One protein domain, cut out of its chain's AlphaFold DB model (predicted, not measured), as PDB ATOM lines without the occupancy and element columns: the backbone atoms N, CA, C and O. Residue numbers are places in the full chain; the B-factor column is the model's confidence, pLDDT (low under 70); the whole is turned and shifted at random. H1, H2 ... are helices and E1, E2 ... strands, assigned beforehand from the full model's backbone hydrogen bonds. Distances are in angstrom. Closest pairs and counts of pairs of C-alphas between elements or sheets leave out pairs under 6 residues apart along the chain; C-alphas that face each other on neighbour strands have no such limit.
ATOM      1  N   ASN A 204      -9.345  24.276 -19.315       64.62
ATOM      2  CA  ASN A 204     -10.641  24.552 -18.713       64.62
ATOM      3  C   ASN A 204     -11.732  23.550 -19.123       64.62
ATOM      4  O   ASN A 204     -12.855  23.693 -18.670       64.62
ATOM      5  N   LYS A 205     -11.440  22.564 -19.984       58.78
ATOM      6  CA  LYS A 205     -12.389  21.518 -20.410       58.78
ATOM      7  C   LYS A 205     -12.187  20.185 -19.682       58.78
ATOM      8  O   LYS A 205     -13.003  19.286 -19.844       58.78
ATOM      9  N   TYR A 206     -11.092  20.028 -18.937       57.09
ATOM     10  CA  TYR A 206     -10.736  18.750 -18.321       57.09
ATOM     11  C   TYR A 206     -11.263  18.599 -16.897       57.09
ATOM     12  O   TYR A 206     -11.431  19.572 -16.158       57.09
ATOM     13  N   ILE A 207     -11.431  17.333 -16.511       73.62
ATOM     14  CA  ILE A 207     -11.646  16.899 -15.133       73.62
ATOM     15  C   ILE A 207     -10.307  16.406 -14.593       73.62
ATOM     16  O   ILE A 207      -9.727  15.459 -15.122       73.62
ATOM     17  N   TYR A 208      -9.817  17.035 -13.532       70.50
ATOM     18  CA  TYR A 208      -8.590  16.624 -12.865       70.50
ATOM     19  C   TYR A 208      -8.935  15.761 -11.654       70.50
ATOM     20  O   TYR A 208      -9.566  16.241 -10.716       70.50
ATOM     21  N   VAL A 209      -8.506  14.497 -11.658       78.50
ATOM     22  CA  VAL A 209      -8.632  13.603 -10.497       78.50
ATOM     23  C   VAL A 209      -7.403  13.781  -9.610       78.50
ATOM     24  O   VAL A 209      -6.316  13.293  -9.924       78.50
ATOM     25  N   PHE A 210      -7.549  14.522  -8.516       79.00
ATOM     26  CA  PHE A 210      -6.467  14.785  -7.573       79.00
ATOM     27  C   PHE A 210      -6.693  14.035  -6.264       79.00
ATOM     28  O   PHE A 210      -7.665  14.283  -5.557       79.00
ATOM     29  N   TYR A 211      -5.772  13.137  -5.931       83.12
ATOM     30  CA  TYR A 211      -5.772  12.421  -4.661       83.12
ATOM     31  C   TYR A 211      -5.119  13.294  -3.595       83.12
ATOM     32  O   TYR A 211      -3.981  13.740  -3.777       83.12
ATOM     33  N   CYS A 212      -5.827  13.543  -2.493       86.50
ATOM     34  CA  CYS A 212      -5.286  14.313  -1.383       86.50
ATOM     35  C   CYS A 212      -3.993  13.652  -0.867       86.50
ATOM     36  O   CYS A 212      -4.034  12.490  -0.466       86.50
ATOM     37  N   PRO A 213      -2.855  14.369  -0.805       80.75
ATOM     38  CA  PRO A 213      -1.596  13.794  -0.325       80.75
ATOM     39  C   PRO A 213      -1.610  13.344   1.142       80.75
ATOM     40  O   PRO A 213      -0.678  12.682   1.573       80.75
ATOM     41  N   VAL A 214      -2.626  13.740   1.911       83.69
ATOM     42  CA  VAL A 214      -2.726  13.466   3.348       83.69
ATOM     43  C   VAL A 214      -3.628  12.266   3.634       83.69
ATOM     44  O   VAL A 214      -3.240  11.398   4.400       83.69
ATOM     45  N   CYS A 215      -4.813  12.201   3.023       84.44
ATOM     46  CA  CYS A 215      -5.808  11.156   3.304       84.44
ATOM     47  C   CYS A 215      -6.055  10.191   2.137       84.44
ATOM     48  O   CYS A 215      -6.853   9.271   2.267       84.44
ATOM     49  N   GLY A 216      -5.453  10.429   0.968       83.25
ATOM     50  CA  GLY A 216      -5.634   9.589  -0.214       83.25
ATOM     51  C   GLY A 216      -6.998   9.704  -0.899       83.25
ATOM     52  O   GLY A 216      -7.186   9.088  -1.943       83.25
ATOM     53  N   PHE A 217      -7.948  10.501  -0.394       84.88
ATOM     54  CA  PHE A 217      -9.256  10.637  -1.043       84.88
ATOM     55  C   PHE A 217      -9.162  11.327  -2.417       84.88
ATOM     56  O   PHE A 217      -8.471  12.346  -2.544       84.88
ATOM     57  N   PRO A 218      -9.859  10.809  -3.448       83.56
ATOM     58  CA  PRO A 218      -9.898  11.425  -4.767       83.56
ATOM     59  C   PRO A 218     -10.841  12.633  -4.808       83.56
ATOM     60  O   PRO A 218     -11.959  12.602  -4.293       83.56
ATOM     61  N   HIS A 219     -10.416  13.687  -5.501       84.38
ATOM     62  CA  HIS A 219     -11.212  14.880  -5.768       84.38
ATOM     63  C   HIS A 219     -11.284  15.157  -7.267       84.38
ATOM     64  O   HIS A 219     -10.256  15.254  -7.933       84.38
ATOM     65  N   HIS A 220     -12.500  15.329  -7.787       83.19
ATOM     66  CA  HIS A 220     -12.735  15.768  -9.162       83.19
ATOM     67  C   HIS A 220     -12.754  17.294  -9.227       83.19
ATOM     68  O   HIS A 220     -13.663  17.942  -8.697       83.19
ATOM     69  N   ILE A 221     -11.732  17.861  -9.861       80.31
ATOM     70  CA  ILE A 221     -11.479  19.298  -9.875       80.31
ATOM     71  C   ILE A 221     -11.595  19.835 -11.296       80.31
ATOM     72  O   ILE A 221     -10.993  19.312 -12.230       80.31
ATOM     73  N   TYR A 222     -12.366  20.908 -11.425       84.00
ATOM     74  CA  TYR A 222     -12.614  21.651 -12.649       84.00
ATOM     75  C   TYR A 222     -12.069  23.068 -12.470       84.00
ATOM     76  O   TYR A 222     -12.423  23.764 -11.510       84.00
ATOM     77  N   LEU A 223     -11.207  23.487 -13.395       81.31
ATOM     78  CA  LEU A 223     -10.604  24.819 -13.398       81.31
ATOM     79  C   LEU A 223     -11.647  25.915 -13.664       81.31
ATOM     80  O   LEU A 223     -12.663  25.677 -14.322       81.31
ATOM     81  N   ASN A 224     -11.367  27.133 -13.200       84.56
ATOM     82  CA  ASN A 224     -12.118  28.332 -13.565       84.56
ATOM     83  C   ASN A 224     -12.088  28.497 -15.092       84.56
ATOM     84  O   ASN A 224     -11.015  28.478 -15.696       84.56
ATOM     85  N   GLY A 225     -13.273  28.614 -15.698       78.94
ATOM     86  CA  GLY A 225     -13.494  28.555 -17.147       78.94
ATOM     87  C   GLY A 225     -14.191  27.274 -17.633       78.94
ATOM     88  O   GLY A 225     -14.575  27.217 -18.797       78.94
ATOM     89  N   HIS A 226     -14.360  26.265 -16.770       83.44
ATOM     90  CA  HIS A 226     -15.249  25.119 -16.997       83.44
ATOM     91  C   HIS A 226     -16.683  25.442 -16.529       83.44
ATOM     92  O   HIS A 226     -16.850  26.131 -15.526       83.44
ATOM     93  N   GLU A 227     -17.721  24.870 -17.154       84.44
ATOM     94  CA  GLU A 227     -19.134  25.062 -16.744       84.44
ATOM     95  C   GLU A 227     -19.401  24.634 -15.289       84.44
ATOM     96  O   GLU A 227     -20.193  25.226 -14.567       84.44
ATOM     97  N   LYS A 228     -18.689  23.596 -14.850       88.31
ATOM     98  CA  LYS A 228     -18.726  23.024 -13.491       88.31
ATOM     99  C   LYS A 228     -17.529  23.435 -12.619       88.31
ATOM    100  O   LYS A 228     -17.143  22.670 -11.735       88.31
ATOM    101  N   ALA A 229     -16.894  24.578 -12.906       89.19
ATOM    102  CA  ALA A 229     -15.706  25.052 -12.191       89.19
ATOM    103  C   ALA A 229     -15.873  24.957 -10.664       89.19
ATOM    104  O   ALA A 229     -16.869  25.402 -10.091       89.19
ATOM    105  N   ASN A 230     -14.895  24.351  -9.992       92.69
ATOM    106  CA  ASN A 230     -14.944  24.143  -8.544       92.69
ATOM    107  C   ASN A 230     -13.581  24.288  -7.848       92.69
ATOM    108  O   ASN A 230     -13.508  24.096  -6.636       92.69
ATOM    109  N   VAL A 231     -12.515  24.648  -8.568       88.69
ATOM    110  CA  VAL A 231     -11.153  24.759  -8.020       88.69
ATOM    111  C   VAL A 231     -11.052  25.702  -6.810       88.69
ATOM    112  O   VAL A 231     -10.342  25.394  -5.854       88.69
ATOM    113  N   ASN A 232     -11.844  26.780  -6.770       89.44
ATOM    114  CA  ASN A 232     -11.894  27.737  -5.650       89.44
ATOM    115  C   ASN A 232     -12.459  27.122  -4.347       89.44
ATOM    116  O   ASN A 232     -12.317  27.692  -3.260       89.44
ATOM    117  N   LYS A 233     -13.126  25.961  -4.443       90.19
ATOM    118  CA  LYS A 233     -13.565  25.180  -3.275       90.19
ATOM    119  C   LYS A 233     -12.408  24.416  -2.636       90.19
ATOM    120  O   LYS A 233     -12.473  24.143  -1.448       90.19
ATOM    121  N   PHE A 234     -11.378  24.081  -3.413       89.25
ATOM    122  CA  PHE A 234     -10.252  23.261  -2.968       89.25
ATOM    123  C   PHE A 234      -8.995  24.071  -2.690       89.25
ATOM    124  O   PHE A 234      -8.169  23.640  -1.901       89.25
ATOM    125  N   ILE A 235      -8.810  25.223  -3.325       87.81
ATOM    126  CA  ILE A 235      -7.648  26.075  -3.084       87.81
ATOM    127  C   ILE A 235      -8.056  27.262  -2.219       87.81
ATOM    128  O   ILE A 235      -8.901  28.061  -2.623       87.81
ATOM    129  N   LYS A 236      -7.421  27.406  -1.052       86.88
ATOM    130  CA  LYS A 236      -7.578  28.575  -0.176       86.88
ATOM    131  C   LYS A 236      -6.242  29.264   0.065       86.88
ATOM    132  O   LYS A 236      -5.194  28.624   0.155       86.88
ATOM    133  N   LEU A 237      -6.305  30.584   0.187       78.88
ATOM    134  CA  LEU A 237      -5.222  31.404   0.708       78.88
ATOM    135  C   LEU A 237      -5.513  31.605   2.195       78.88
ATOM    136  O   LEU A 237      -6.548  32.157   2.548       78.88
ATOM    137  N   ASP A 238      -4.644  31.084   3.053       77.12
ATOM    138  CA  ASP A 238      -4.732  31.268   4.496       77.12
ATOM    139  C   ASP A 238      -3.839  32.446   4.891       77.12
ATOM    140  O   ASP A 238      -2.608  32.338   4.891       77.12
ATOM    141  N   GLU A 239      -4.469  33.586   5.168       71.25
ATOM    142  CA  GLU A 239      -3.787  34.842   5.492       71.25
ATOM    143  C   GLU A 239      -3.088  34.784   6.852       71.25
ATOM    144  O   GLU A 239      -1.991  35.319   6.994       71.25
ATOM    145  N   ASN A 240      -3.656  34.051   7.814       74.81
ATOM    146  CA  ASN A 240      -3.098  33.921   9.160       74.81
ATOM    147  C   ASN A 240      -1.784  33.136   9.157       74.81
ATOM    148  O   ASN A 240      -0.858  33.457   9.898       74.81
ATOM    149  N   SER A 241      -1.694  32.093   8.325       71.50
ATOM    150  CA  SER A 241      -0.492  31.257   8.242       71.50
ATOM    151  C   SER A 241       0.468  31.657   7.114       71.50
ATOM    152  O   SER A 241       1.562  31.090   7.021       71.50
ATOM    153  N   ASP A 242       0.096  32.632   6.272       74.00
ATOM    154  CA  ASP A 242       0.784  32.980   5.022       74.00
ATOM    155  C   ASP A 242       1.020  31.727   4.156       74.00
ATOM    156  O   ASP A 242       2.133  31.444   3.697       74.00
ATOM    157  N   ARG A 243      -0.016  30.892   3.980       76.38
ATOM    158  CA  ARG A 243       0.064  29.631   3.219       76.38
ATOM    159  C   ARG A 243      -1.012  29.543   2.157       76.38
ATOM    160  O   ARG A 243      -2.112  30.061   2.289       76.38
ATOM    161  N   ILE A 244      -0.684  28.798   1.113       79.06
ATOM    162  CA  ILE A 244      -1.654  28.327   0.139       79.06
ATOM    163  C   ILE A 244      -1.962  26.874   0.456       79.06
ATOM    164  O   ILE A 244      -1.042  26.050   0.533       79.06
ATOM    165  N   ILE A 245      -3.243  26.581   0.656       85.62
ATOM    166  CA  ILE A 245      -3.710  25.282   1.125       85.62
ATOM    167  C   ILE A 245      -4.630  24.618   0.101       85.62
ATOM    168  O   ILE A 245      -5.472  25.262  -0.523       85.62
ATOM    169  N   PHE A 246      -4.450  23.310  -0.042       87.38
ATOM    170  CA  PHE A 246      -5.425  22.394  -0.592       87.38
ATOM    171  C   PHE A 246      -6.363  21.952   0.542       87.38
ATOM    172  O   PHE A 246      -5.949  21.264   1.481       87.38
ATOM    173  N   GLU A 247      -7.612  22.392   0.473       87.75
ATOM    174  CA  GLU A 247      -8.667  22.119   1.439       87.75
ATOM    175  C   GLU A 247      -9.324  20.768   1.137       87.75
ATOM    176  O   GLU A 247      -9.961  20.565   0.104       87.75
ATOM    177  N   CYS A 248      -9.162  19.831   2.069       86.88
ATOM    178  CA  CYS A 248      -9.808  18.529   2.052       86.88
ATOM    179  C   CYS A 248     -10.463  18.296   3.413       86.88
ATOM    180  O   CYS A 248      -9.851  18.542   4.450       86.88
ATOM    181  N   LYS A 249     -11.714  17.822   3.406       80.06
ATOM    182  CA  LYS A 249     -12.466  17.508   4.631       80.06
ATOM    183  C   LYS A 249     -12.024  16.199   5.290       80.06
ATOM    184  O   LYS A 249     -12.453  15.935   6.406       80.06
ATOM    185  N   HIS A 250     -11.223  15.392   4.586       79.56
ATOM    186  CA  HIS A 250     -10.724  14.088   5.038       79.56
ATOM    187  C   HIS A 250     -11.832  13.142   5.532       79.56
ATOM    188  O   HIS A 250     -11.625  12.369   6.467       79.56
ATOM    189  N   LEU A 251     -13.023  13.233   4.921       69.56
ATOM    190  CA  LEU A 251     -14.221  12.495   5.335       69.56
ATOM    191  C   LEU A 251     -13.938  10.992   5.373       69.56
ATOM    192  O   LEU A 251     -13.658  10.413   4.335       69.56
ATOM    193  N   GLY A 252     -14.045  10.373   6.549       63.56
ATOM    194  CA  GLY A 252     -13.810   8.936   6.717       63.56
ATOM    195  C   GLY A 252     -12.350   8.536   6.960       63.56
ATOM    196  O   GLY A 252     -12.070   7.345   7.003       63.56
ATOM    197  N   SER A 253     -11.427   9.487   7.142       63.78
ATOM    198  CA  SER A 253     -10.094   9.193   7.688       63.78
ATOM    199  C   SER A 253     -10.010   9.560   9.173       63.78
ATOM    200  O   SER A 253     -10.703  10.471   9.625       63.78
ATOM    201  N   GLU A 254      -9.102   8.918   9.911       64.56
ATOM    202  CA  GLU A 254      -8.778   9.266  11.310       64.56
ATOM    203  C   GLU A 254      -8.157  10.672  11.452       64.56
ATOM    204  O   GLU A 254      -8.000  11.208  12.552       64.56
ATOM    205  N   LEU A 255      -7.809  11.300  10.327       65.00
ATOM    206  CA  LEU A 255      -7.251  12.639  10.260       65.00
ATOM    207  C   LEU A 255      -8.386  13.655  10.386       65.00
ATOM    208  O   LEU A 255      -9.101  13.956   9.432       65.00
ATOM    209  N   VAL A 256      -8.548  14.188  11.598       57.19
ATOM    210  CA  VAL A 256      -9.537  15.225  11.918       57.19
ATOM    211  C   VAL A 256      -9.442  16.371  10.901       57.19
ATOM    212  O   VAL A 256      -8.344  16.815  10.552       57.19
ATOM    213  N   SER A 257     -10.597  16.896  10.481       57.03
ATOM    214  CA  SER A 257     -10.826  17.957   9.475       57.03
ATOM    215  C   SER A 257      -9.985  19.246   9.594       57.03
ATOM    216  O   SER A 257     -10.096  20.137   8.754       57.03
ATOM    217  N   LYS A 258      -9.132  19.369  10.616       61.31
ATOM    218  CA  LYS A 258      -8.239  20.507  10.867       61.31
ATOM    219  C   LYS A 258      -6.901  20.429  10.118       61.31
ATOM    220  O   LYS A 258      -6.222  21.447  10.007       61.31
ATOM    221  N   ILE A 259      -6.496  19.262   9.609       70.81
ATOM    222  CA  ILE A 259      -5.188  19.097   8.953       70.81
ATOM    223  C   ILE A 259      -5.246  19.635   7.521       70.81
ATOM    224  O   ILE A 259      -5.949  19.100   6.669       70.81
ATOM    225  N   LYS A 260      -4.472  20.679   7.217       76.44
ATOM    226  CA  LYS A 260      -4.437  21.303   5.885       76.44
ATOM    227  C   LYS A 260      -3.168  20.907   5.128       76.44
ATOM    228  O   LYS A 260      -2.061  20.923   5.670       76.44
ATOM    229  N   PHE A 261      -3.302  20.573   3.846       83.06
ATOM    230  CA  PHE A 261      -2.140  20.363   2.984       83.06
ATOM    231  C   PHE A 261      -1.752  21.685   2.320       83.06
ATOM    232  O   PHE A 261      -2.605  22.314   1.716       83.06
ATOM    233  N   GLY A 262      -0.505  22.152   2.410       79.94
ATOM    234  CA  GLY A 262      -0.152  23.445   1.822       79.94
ATOM    235  C   GLY A 262       1.274  23.935   2.051       79.94
ATOM    236  O   GLY A 262       1.998  23.480   2.943       79.94
ATOM    237  N   PHE A 263       1.677  24.928   1.262       73.38
ATOM    238  CA  PHE A 263       3.018  25.519   1.280       73.38
ATOM    239  C   PHE A 263       2.971  27.023   1.582       73.38
ATOM    240  O   PHE A 263       1.961  27.680   1.357       73.38
ATOM    241  N   LYS A 264       4.071  27.569   2.121       71.75
ATOM    242  CA  LYS A 264       4.182  29.000   2.455       71.75
ATOM    243  C   LYS A 264       4.078  29.874   1.203       71.75
ATOM    244  O   LYS A 264       4.777  29.602   0.231       71.75
ATOM    245  N   ARG A 265       3.290  30.946   1.260       65.44
ATOM    246  CA  ARG A 265       3.056  31.925   0.191       65.44
ATOM    247  C   ARG A 265       4.296  32.756  -0.121       65.44
ATOM    248  O   ARG A 265       4.502  33.042  -1.288       65.44
ATOM    249  N   LYS A 266       5.209  32.993   0.837       56.22
ATOM    250  CA  LYS A 266       6.573  33.537   0.583       56.22
ATOM    251  C   LYS A 266       7.370  32.817  -0.517       56.22
ATOM    252  O   LYS A 266       8.364  33.345  -1.010       56.22
ATOM    253  N   ARG A 267       6.963  31.603  -0.894       51.16
ATOM    254  CA  ARG A 267       7.511  30.857  -2.032       51.16
ATOM    255  C   ARG A 267       6.969  31.313  -3.397       51.16
ATOM    256  O   ARG A 267       7.423  30.811  -4.414       51.16
ATOM    257  N   LEU A 268       6.026  32.246  -3.430       51.31
ATOM    258  CA  LEU A 268       5.437  32.854  -4.617       51.31
ATOM    259  C   LEU A 268       5.801  34.335  -4.590       51.31
ATOM    260  O   LEU A 268       5.213  35.111  -3.841       51.31
ATOM    261  N   LYS A 269       6.839  34.716  -5.335       43.91
ATOM    262  CA  LYS A 269       7.137  36.130  -5.585       43.91
ATOM    263  C   LYS A 269       6.313  36.565  -6.795       43.91
ATOM    264  O   LYS A 269       6.380  35.867  -7.799       43.91
ATOM    265  N   GLY A 270       5.591  37.681  -6.682       46.00
ATOM    266  CA  GLY A 270       4.840  38.279  -7.789       46.00
ATOM    267  C   GLY A 270       3.344  38.430  -7.517       46.00
ATOM    268  O   GLY A 270       2.745  37.576  -6.863       46.00
ATOM    269  N   GLU A 271       2.760  39.562  -7.912       44.50
ATOM    270  CA  GLU A 271       1.442  40.016  -7.461       44.50
ATOM    271  C   GLU A 271       0.315  39.028  -7.798       44.50
ATOM    272  O   GLU A 271      -0.133  38.869  -8.931       44.50
ATOM    273  N   LEU A 272      -0.188  38.403  -6.737       49.94
ATOM    274  CA  LEU A 272      -1.354  37.534  -6.694       49.94
ATOM    275  C   LEU A 272      -2.661  38.335  -6.917       49.94
ATOM    276  O   LEU A 272      -3.474  38.427  -6.001       49.94
ATOM    277  N   LYS A 273      -2.863  38.916  -8.110       47.38
ATOM    278  CA  LYS A 273      -4.011  39.798  -8.422       47.38
ATOM    279  C   LYS A 273      -4.977  39.313  -9.524       47.38
ATOM    280  O   LYS A 273      -5.786  40.113  -9.978       47.38
ATOM    281  N   SER A 274      -4.955  38.047  -9.961       56.72
ATOM    282  CA  SER A 274      -5.894  37.564 -10.998       56.72
ATOM    283  C   SER A 274      -6.661  36.290 -10.625       56.72
ATOM    284  O   SER A 274      -6.148  35.417  -9.922       56.72
ATOM    285  N   ASP A 275      -7.875  36.146 -11.169       58.06
ATOM    286  CA  ASP A 275      -8.759  34.971 -11.019       58.06
ATOM    287  C   ASP A 275      -8.113  33.639 -11.461       58.06
ATOM    288  O   ASP A 275      -8.579  32.543 -11.127       58.06
ATOM    289  N   GLU A 276      -6.997  33.717 -12.188       66.44
ATOM    290  CA  GLU A 276      -6.198  32.578 -12.630       66.44
ATOM    291  C   GLU A 276      -5.384  31.918 -11.509       66.44
ATOM    292  O   GLU A 276      -4.893  30.800 -11.679       66.44
ATOM    293  N   ILE A 277      -5.227  32.577 -10.359       73.62
ATOM    294  CA  ILE A 277      -4.400  32.092  -9.245       73.62
ATOM    295  C   ILE A 277      -4.829  30.718  -8.772       73.62
ATOM    296  O   ILE A 277      -3.988  29.836  -8.604       73.62
ATOM    297  N   TYR A 278      -6.130  30.510  -8.593       81.06
ATOM    298  CA  TYR A 278      -6.651  29.238  -8.108       81.06
ATOM    299  C   TYR A 278      -6.346  28.100  -9.085       81.06
ATOM    300  O   TYR A 278      -5.907  27.029  -8.662       81.06
ATOM    301  N   ASN A 279      -6.467  28.360 -10.391       77.19
ATOM    302  CA  ASN A 279      -6.094  27.406 -11.434       77.19
ATOM    303  C   ASN A 279      -4.597  27.077 -11.378       77.19
ATOM    304  O   ASN A 279      -4.213  25.908 -11.331       77.19
ATOM    305  N   LYS A 280      -3.747  28.107 -11.352       71.75
ATOM    306  CA  LYS A 280      -2.282  27.976 -11.378       71.75
ATOM    307  C   LYS A 280      -1.758  27.238 -10.147       71.75
ATOM    308  O   LYS A 280      -0.954  26.313 -10.260       71.75
ATOM    309  N   VAL A 281      -2.268  27.591  -8.972       76.06
ATOM    310  CA  VAL A 281      -1.950  26.926  -7.706       76.06
ATOM    311  C   VAL A 281      -2.394  25.468  -7.720       76.06
ATOM    312  O   VAL A 281      -1.631  24.593  -7.310       76.06
ATOM    313  N   PHE A 282      -3.620  25.189  -8.164       81.06
ATOM    314  CA  PHE A 282      -4.099  23.816  -8.212       81.06
ATOM    315  C   PHE A 282      -3.234  22.960  -9.138       81.06
ATOM    316  O   PHE A 282      -2.816  21.872  -8.747       81.06
ATOM    317  N   LEU A 283      -2.903  23.460 -10.329       71.31
ATOM    318  CA  LEU A 283      -2.040  22.741 -11.263       71.31
ATOM    319  C   LEU A 283      -0.654  22.474 -10.665       71.31
ATOM    320  O   LEU A 283      -0.117  21.381 -10.839       71.31
ATOM    321  N   TYR A 284      -0.100  23.411  -9.892       71.19
ATOM    322  CA  TYR A 284       1.121  23.158  -9.130       71.19
ATOM    323  C   TYR A 284       0.948  21.981  -8.158       71.19
ATOM    324  O   TYR A 284       1.738  21.039  -8.188       71.19
ATOM    325  N   PHE A 285      -0.115  21.970  -7.347       72.12
ATOM    326  CA  PHE A 285      -0.390  20.829  -6.470       72.12
ATOM    327  C   PHE A 285      -0.503  19.516  -7.255       72.12
ATOM    328  O   PHE A 285       0.116  18.513  -6.888       72.12
ATOM    329  N   PHE A 286      -1.235  19.551  -8.368       71.06
ATOM    330  CA  PHE A 286      -1.479  18.407  -9.233       71.06
ATOM    331  C   PHE A 286      -0.193  17.828  -9.832       71.06
ATOM    332  O   PHE A 286      -0.032  16.611  -9.838       71.06
ATOM    333  N   TYR A 287       0.747  18.646 -10.304       61.75
ATOM    334  CA  TYR A 287       1.982  18.142 -10.921       61.75
ATOM    335  C   TYR A 287       3.099  17.841  -9.923       61.75
ATOM    336  O   TYR A 287       3.979  17.031 -10.218       61.75
ATOM    337  N   THR A 288       3.080  18.473  -8.751       65.56
ATOM    338  CA  THR A 288       4.180  18.358  -7.793       65.56
ATOM    339  C   THR A 288       3.970  17.245  -6.780       65.56
ATOM    340  O   THR A 288       4.965  16.664  -6.362       65.56
ATOM    341  N   PHE A 289       2.733  16.926  -6.392       71.62
ATOM    342  CA  PHE A 289       2.464  16.020  -5.268       71.62
ATOM    343  C   PHE A 289       1.674  14.782  -5.673       71.62
ATOM    344  O   PHE A 289       0.813  14.832  -6.553       71.62
ATOM    345  N   LYS A 290       1.932  13.659  -5.004       75.06
ATOM    346  CA  LYS A 290       1.195  12.405  -5.178       75.06
ATOM    347  C   LYS A 290       1.108  11.669  -3.847       75.06
ATOM    348  O   LYS A 290       2.123  11.472  -3.189       75.06
ATOM    349  N   TYR A 291      -0.094  11.235  -3.495       79.25
ATOM    350  CA  TYR A 291      -0.300  10.243  -2.446       79.25
ATOM    351  C   TYR A 291       0.296   8.897  -2.880       79.25
ATOM    352  O   TYR A 291       0.043   8.458  -4.006       79.25
ATOM    353  N   LYS A 292       1.109   8.271  -2.027       79.62
ATOM    354  CA  LYS A 292       1.666   6.937  -2.290       79.62
ATOM    355  C   LYS A 292       0.858   5.894  -1.529       79.62
ATOM    356  O   LYS A 292       0.306   4.995  -2.155       79.62
ATOM    357  N   ASP A 293       0.758   6.073  -0.219       81.50
ATOM    358  CA  ASP A 293       0.095   5.170   0.716       81.50
ATOM    359  C   ASP A 293      -0.284   5.911   2.010       81.50
ATOM    360  O   ASP A 293      -0.086   7.120   2.135       81.50
ATOM    361  N   ASP A 294      -0.832   5.173   2.975       79.88
ATOM    362  CA  ASP A 294      -1.317   5.668   4.267       79.88
ATOM    363  C   ASP A 294      -0.226   6.333   5.124       79.88
ATOM    364  O   ASP A 294      -0.523   7.067   6.068       79.88
ATOM    365  N   LYS A 295       1.050   6.120   4.786       83.88
ATOM    366  CA  LYS A 295       2.203   6.614   5.541       83.88
ATOM    367  C   LYS A 295       2.933   7.735   4.825       83.88
ATOM    368  O   LYS A 295       3.572   8.558   5.493       83.88
ATOM    369  N   THR A 296       2.884   7.777   3.497       87.06
ATOM    370  CA  THR A 296       3.764   8.620   2.694       87.06
ATOM    371  C   THR A 296       3.076   9.305   1.521       87.06
ATOM    372  O   THR A 296       2.188   8.791   0.838       87.06
ATOM    373  N   PHE A 297       3.573  10.501   1.225       83.31
ATOM    374  CA  PHE A 297       3.345  11.164  -0.047       83.31
ATOM    375  C   PHE A 297       4.681  11.475  -0.707       83.31
ATOM    376  O   PHE A 297       5.692  11.705  -0.042       83.31
ATOM    377  N   ALA A 298       4.684  11.524  -2.031       76.12
ATOM    378  CA  ALA A 298       5.829  11.953  -2.807       76.12
ATOM    379  C   ALA A 298       5.628  13.371  -3.327       76.12
ATOM    380  O   ALA A 298       4.515  13.784  -3.678       76.12
ATOM    381  N   PHE A 299       6.729  14.108  -3.410       67.38
ATOM    382  CA  PHE A 299       6.770  15.380  -4.102       67.38
ATOM    383  C   PHE A 299       7.992  15.499  -5.004       67.38
ATOM    384  O   PHE A 299       9.075  15.004  -4.692       67.38
ATOM    385  N   CYS A 300       7.839  16.196  -6.125       56.88
ATOM    386  CA  CYS A 300       8.962  16.508  -7.002       56.88
ATOM    387  C   CYS A 300       9.845  17.585  -6.354       56.88
ATOM    388  O   CYS A 300       9.460  18.753  -6.278       56.88
ATOM    389  N   LYS A 301      11.044  17.207  -5.893       54.97
ATOM    390  CA  LYS A 301      12.012  18.143  -5.292       54.97
ATOM    391  C   LYS A 301      12.855  18.855  -6.352       54.97
ATOM    392  O   LYS A 301      13.197  20.018  -6.172       54.97
ATOM    393  N   SER A 302      13.217  18.155  -7.428       49.28
ATOM    394  CA  SER A 302      13.971  18.677  -8.583       49.28
ATOM    395  C   SER A 302      13.820  17.741  -9.796       49.28
ATOM    396  O   SER A 302      13.069  16.773  -9.693       49.28
ATOM    397  N   ASP A 303      14.493  18.013 -10.927       45.16
ATOM    398  CA  ASP A 303      14.256  17.355 -12.231       45.16
ATOM    399  C   ASP A 303      14.327  15.831 -12.121       45.16
ATOM    400  O   ASP A 303      15.400  15.264 -11.880       45.16
ATOM    401  N   ASN A 304      13.159  15.190 -12.275       44.25
ATOM    402  CA  ASN A 304      12.940  13.748 -12.129       44.25
ATOM    403  C   ASN A 304      13.472  13.163 -10.804       44.25
ATOM    404  O   ASN A 304      13.906  12.015 -10.758       44.25
ATOM    405  N   ILE A 305      13.470  13.960  -9.731       50.12
ATOM    406  CA  ILE A 305      13.772  13.517  -8.368       50.12
ATOM    407  C   ILE A 305      12.508  13.649  -7.530       50.12
ATOM    408  O   ILE A 305      12.112  14.747  -7.116       50.12
ATOM    409  N   GLU A 306      11.907  12.496  -7.273       61.50
ATOM    410  CA  GLU A 306      10.867  12.324  -6.272       61.50
ATOM    411  C   GLU A 306      11.515  12.296  -4.892       61.50
ATOM    412  O   GLU A 306      12.582  11.716  -4.690       61.50
ATOM    413  N   HIS A 307      10.868  12.946  -3.941       71.44
ATOM    414  CA  HIS A 307      11.208  12.845  -2.540       71.44
ATOM    415  C   HIS A 307       9.966  12.388  -1.794       71.44
ATOM    416  O   HIS A 307       8.910  13.014  -1.888       71.44
ATOM    417  N   GLU A 308      10.103  11.307  -1.043       82.69
ATOM    418  CA  GLU A 308       9.029  10.795  -0.207       82.69
ATOM    419  C   GLU A 308       9.041  11.508   1.139       82.69
ATOM    420  O   GLU A 308      10.070  11.953   1.652       82.69
ATOM    421  N   SER A 309       7.867  11.734   1.693       81.12
ATOM    422  CA  SER A 309       7.696  12.382   2.977       81.12
ATOM    423  C   SER A 309       6.627  11.669   3.759       81.12
ATOM    424  O   SER A 309       5.571  11.329   3.236       81.12
ATOM    425  N   SER A 310       6.936  11.462   5.032       87.38
ATOM    426  CA  SER A 310       6.005  10.893   5.991       87.38
ATOM    427  C   SER A 310       4.842  11.860   6.218       87.38
ATOM    428  O   SER A 310       5.048  13.048   6.491       87.38
ATOM    429  N   ILE A 311       3.624  11.329   6.107       84.56
ATOM    430  CA  ILE A 311       2.375  12.043   6.376       84.56
ATOM    431  C   ILE A 311       2.319  12.432   7.858       84.56
ATOM    432  O   ILE A 311       2.050  13.592   8.165       84.56
ATOM    433  N   SER A 312       2.677  11.526   8.777       82.75
ATOM    434  CA  SER A 312       2.699  11.809  10.222       82.75
ATOM    435  C   SER A 312       3.641  12.962  10.585       82.75
ATOM    436  O   SER A 312       3.206  13.934  11.200       82.75
ATOM    437  N   LYS A 313       4.892  12.940  10.098       84.06
ATOM    438  CA  LYS A 313       5.853  14.044  10.305       84.06
ATOM    439  C   LYS A 313       5.360  15.364   9.718       84.06
ATOM    440  O   LYS A 313       5.626  16.436  10.260       84.06
ATOM    441  N   TYR A 314       4.674  15.307   8.577       82.56
ATOM    442  CA  TYR A 314       4.090  16.494   7.966       82.56
ATOM    443  C   TYR A 314       2.983  17.087   8.848       82.56
ATOM    444  O   TYR A 314       2.971  18.299   9.048       82.56
ATOM    445  N   ILE A 315       2.098  16.244   9.389       78.31
ATOM    446  CA  ILE A 315       1.000  16.648  10.277       78.31
ATOM    447  C   ILE A 315       1.537  17.276  11.561       78.31
ATOM    448  O   ILE A 315       1.070  18.343  11.945       78.31
ATOM    449  N   GLU A 316       2.529  16.654  12.202       77.25
ATOM    450  CA  GLU A 316       3.158  17.181  13.422       77.25
ATOM    451  C   GLU A 316       3.737  18.577  13.211       77.25
ATOM    452  O   GLU A 316       3.520  19.464  14.024       77.25
ATOM    453  N   LYS A 317       4.406  18.801  12.076       72.69
ATOM    454  CA  LYS A 317       4.951  20.114  11.707       72.69
ATOM    455  C   LYS A 317       3.874  21.156  11.374       72.69
ATOM    456  O   LYS A 317       4.189  22.338  11.224       72.69
ATOM    457  N   TYR A 318       2.645  20.713  11.125       65.06
ATOM    458  CA  TYR A 318       1.524  21.574  10.763       65.06
ATOM    459  C   TYR A 318       0.653  21.970  11.963       65.06
ATOM    460  O   TYR A 318      -0.107  22.928  11.826       65.06
ATOM    461  N   LYS A 319       0.741  21.240  13.085       61.62
ATOM    462  CA  LYS A 319       0.146  21.633  14.373       61.62
ATOM    463  C   LYS A 319       0.854  22.862  14.939       61.62
ATOM    464  O   LYS A 319       0.142  23.661  15.578       61.62
TER     465      LYS A 319
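This is residues 204 to 319 of the 319 residues of an uncharacterized protein of Poseidonibacter sp. SJOD-M-33 (UniProt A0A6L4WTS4). Three small antiparallel sheets are set round one helix, H2: the sheet E3 E4 E5 covers one side of it, the hairpin E1 and E2 packs on it mainly through E1, and the sheet E6 E7 E8 begins directly at its end. Short H1 sits beside the first part of H2, short H3 follows E8, and the loop residues 269 to 274 stick out. The printed part has 116 residues, with three named helices and eight named strands in the order E1 E2 H1 E3 E4 E5 H2 E6 E7 E8 H3, and its class is mixed, helices and strands. The whole is compact, with a radius of gyration of the C-alphas of 14.1 A and a rounded outline of 35 by 32 by 30 A.

E1, residues 208 to 211, begins with C-alpha 208 at (-8.590, 16.624, -12.865), and E2 is residues 218 to 221. H1 is residues 231 to 234, E3 235 to 238, E4 243 to 246 and E5 261 to 264. H2, residues 277 to 288, is 16.3 A long and starts with C-alpha 277 at (-4.400, 32.092, -9.245). E6 is residues 289 to 291; E7, 296 to 302, is 18.2 A long; E8, 305 to 310, is 16.5 A long. H3, residues 311 to 316, ends with C-alpha 316 at (3.158, 17.181, 13.422).

E1 and E2 are an antiparallel hairpin, with N 210 and O 219 2.9 A apart. The closest C-alphas of E1 and H2, Phe 210 and Phe 286, are 6.4 A apart. H1 touches H2, which meets it with residues 278 to 282 alone; the closest C-alphas are Asn 232 and Tyr 278, 6.0 A. E3 E4 E5 form a meander, each strand the antiparallel neighbour of the one before, with N 236 and O 245 2.9 A apart and N 246 and O 261 2.7 A. H2 is on one face of this sheet, making two layers, at a height over the sheet of 9.8 A; it runs across the strands, at 72 degrees to E4 on the local plane. E6 E7 E8 form a second meander, with N 290 and O 298 2.9 A apart and N 299 and O 307 2.9 A. H3 only grazes this sheet with residues 311 to 314, and H2 and H3 are apart. In H2 and H3 every O i to N i+4 pair is within hydrogen-bond range; H1 is too short for one.

The farthest C-alphas, Glu 227 and Lys 313, are 38.4 A apart. The printed part has no cut; the links E4 to E5 and E5 to H2 are long. Mean pLDDT of the printed part is 73.4, with 35 residues under 70, among them 251 to 258, 265 to 276 and 299 to 306.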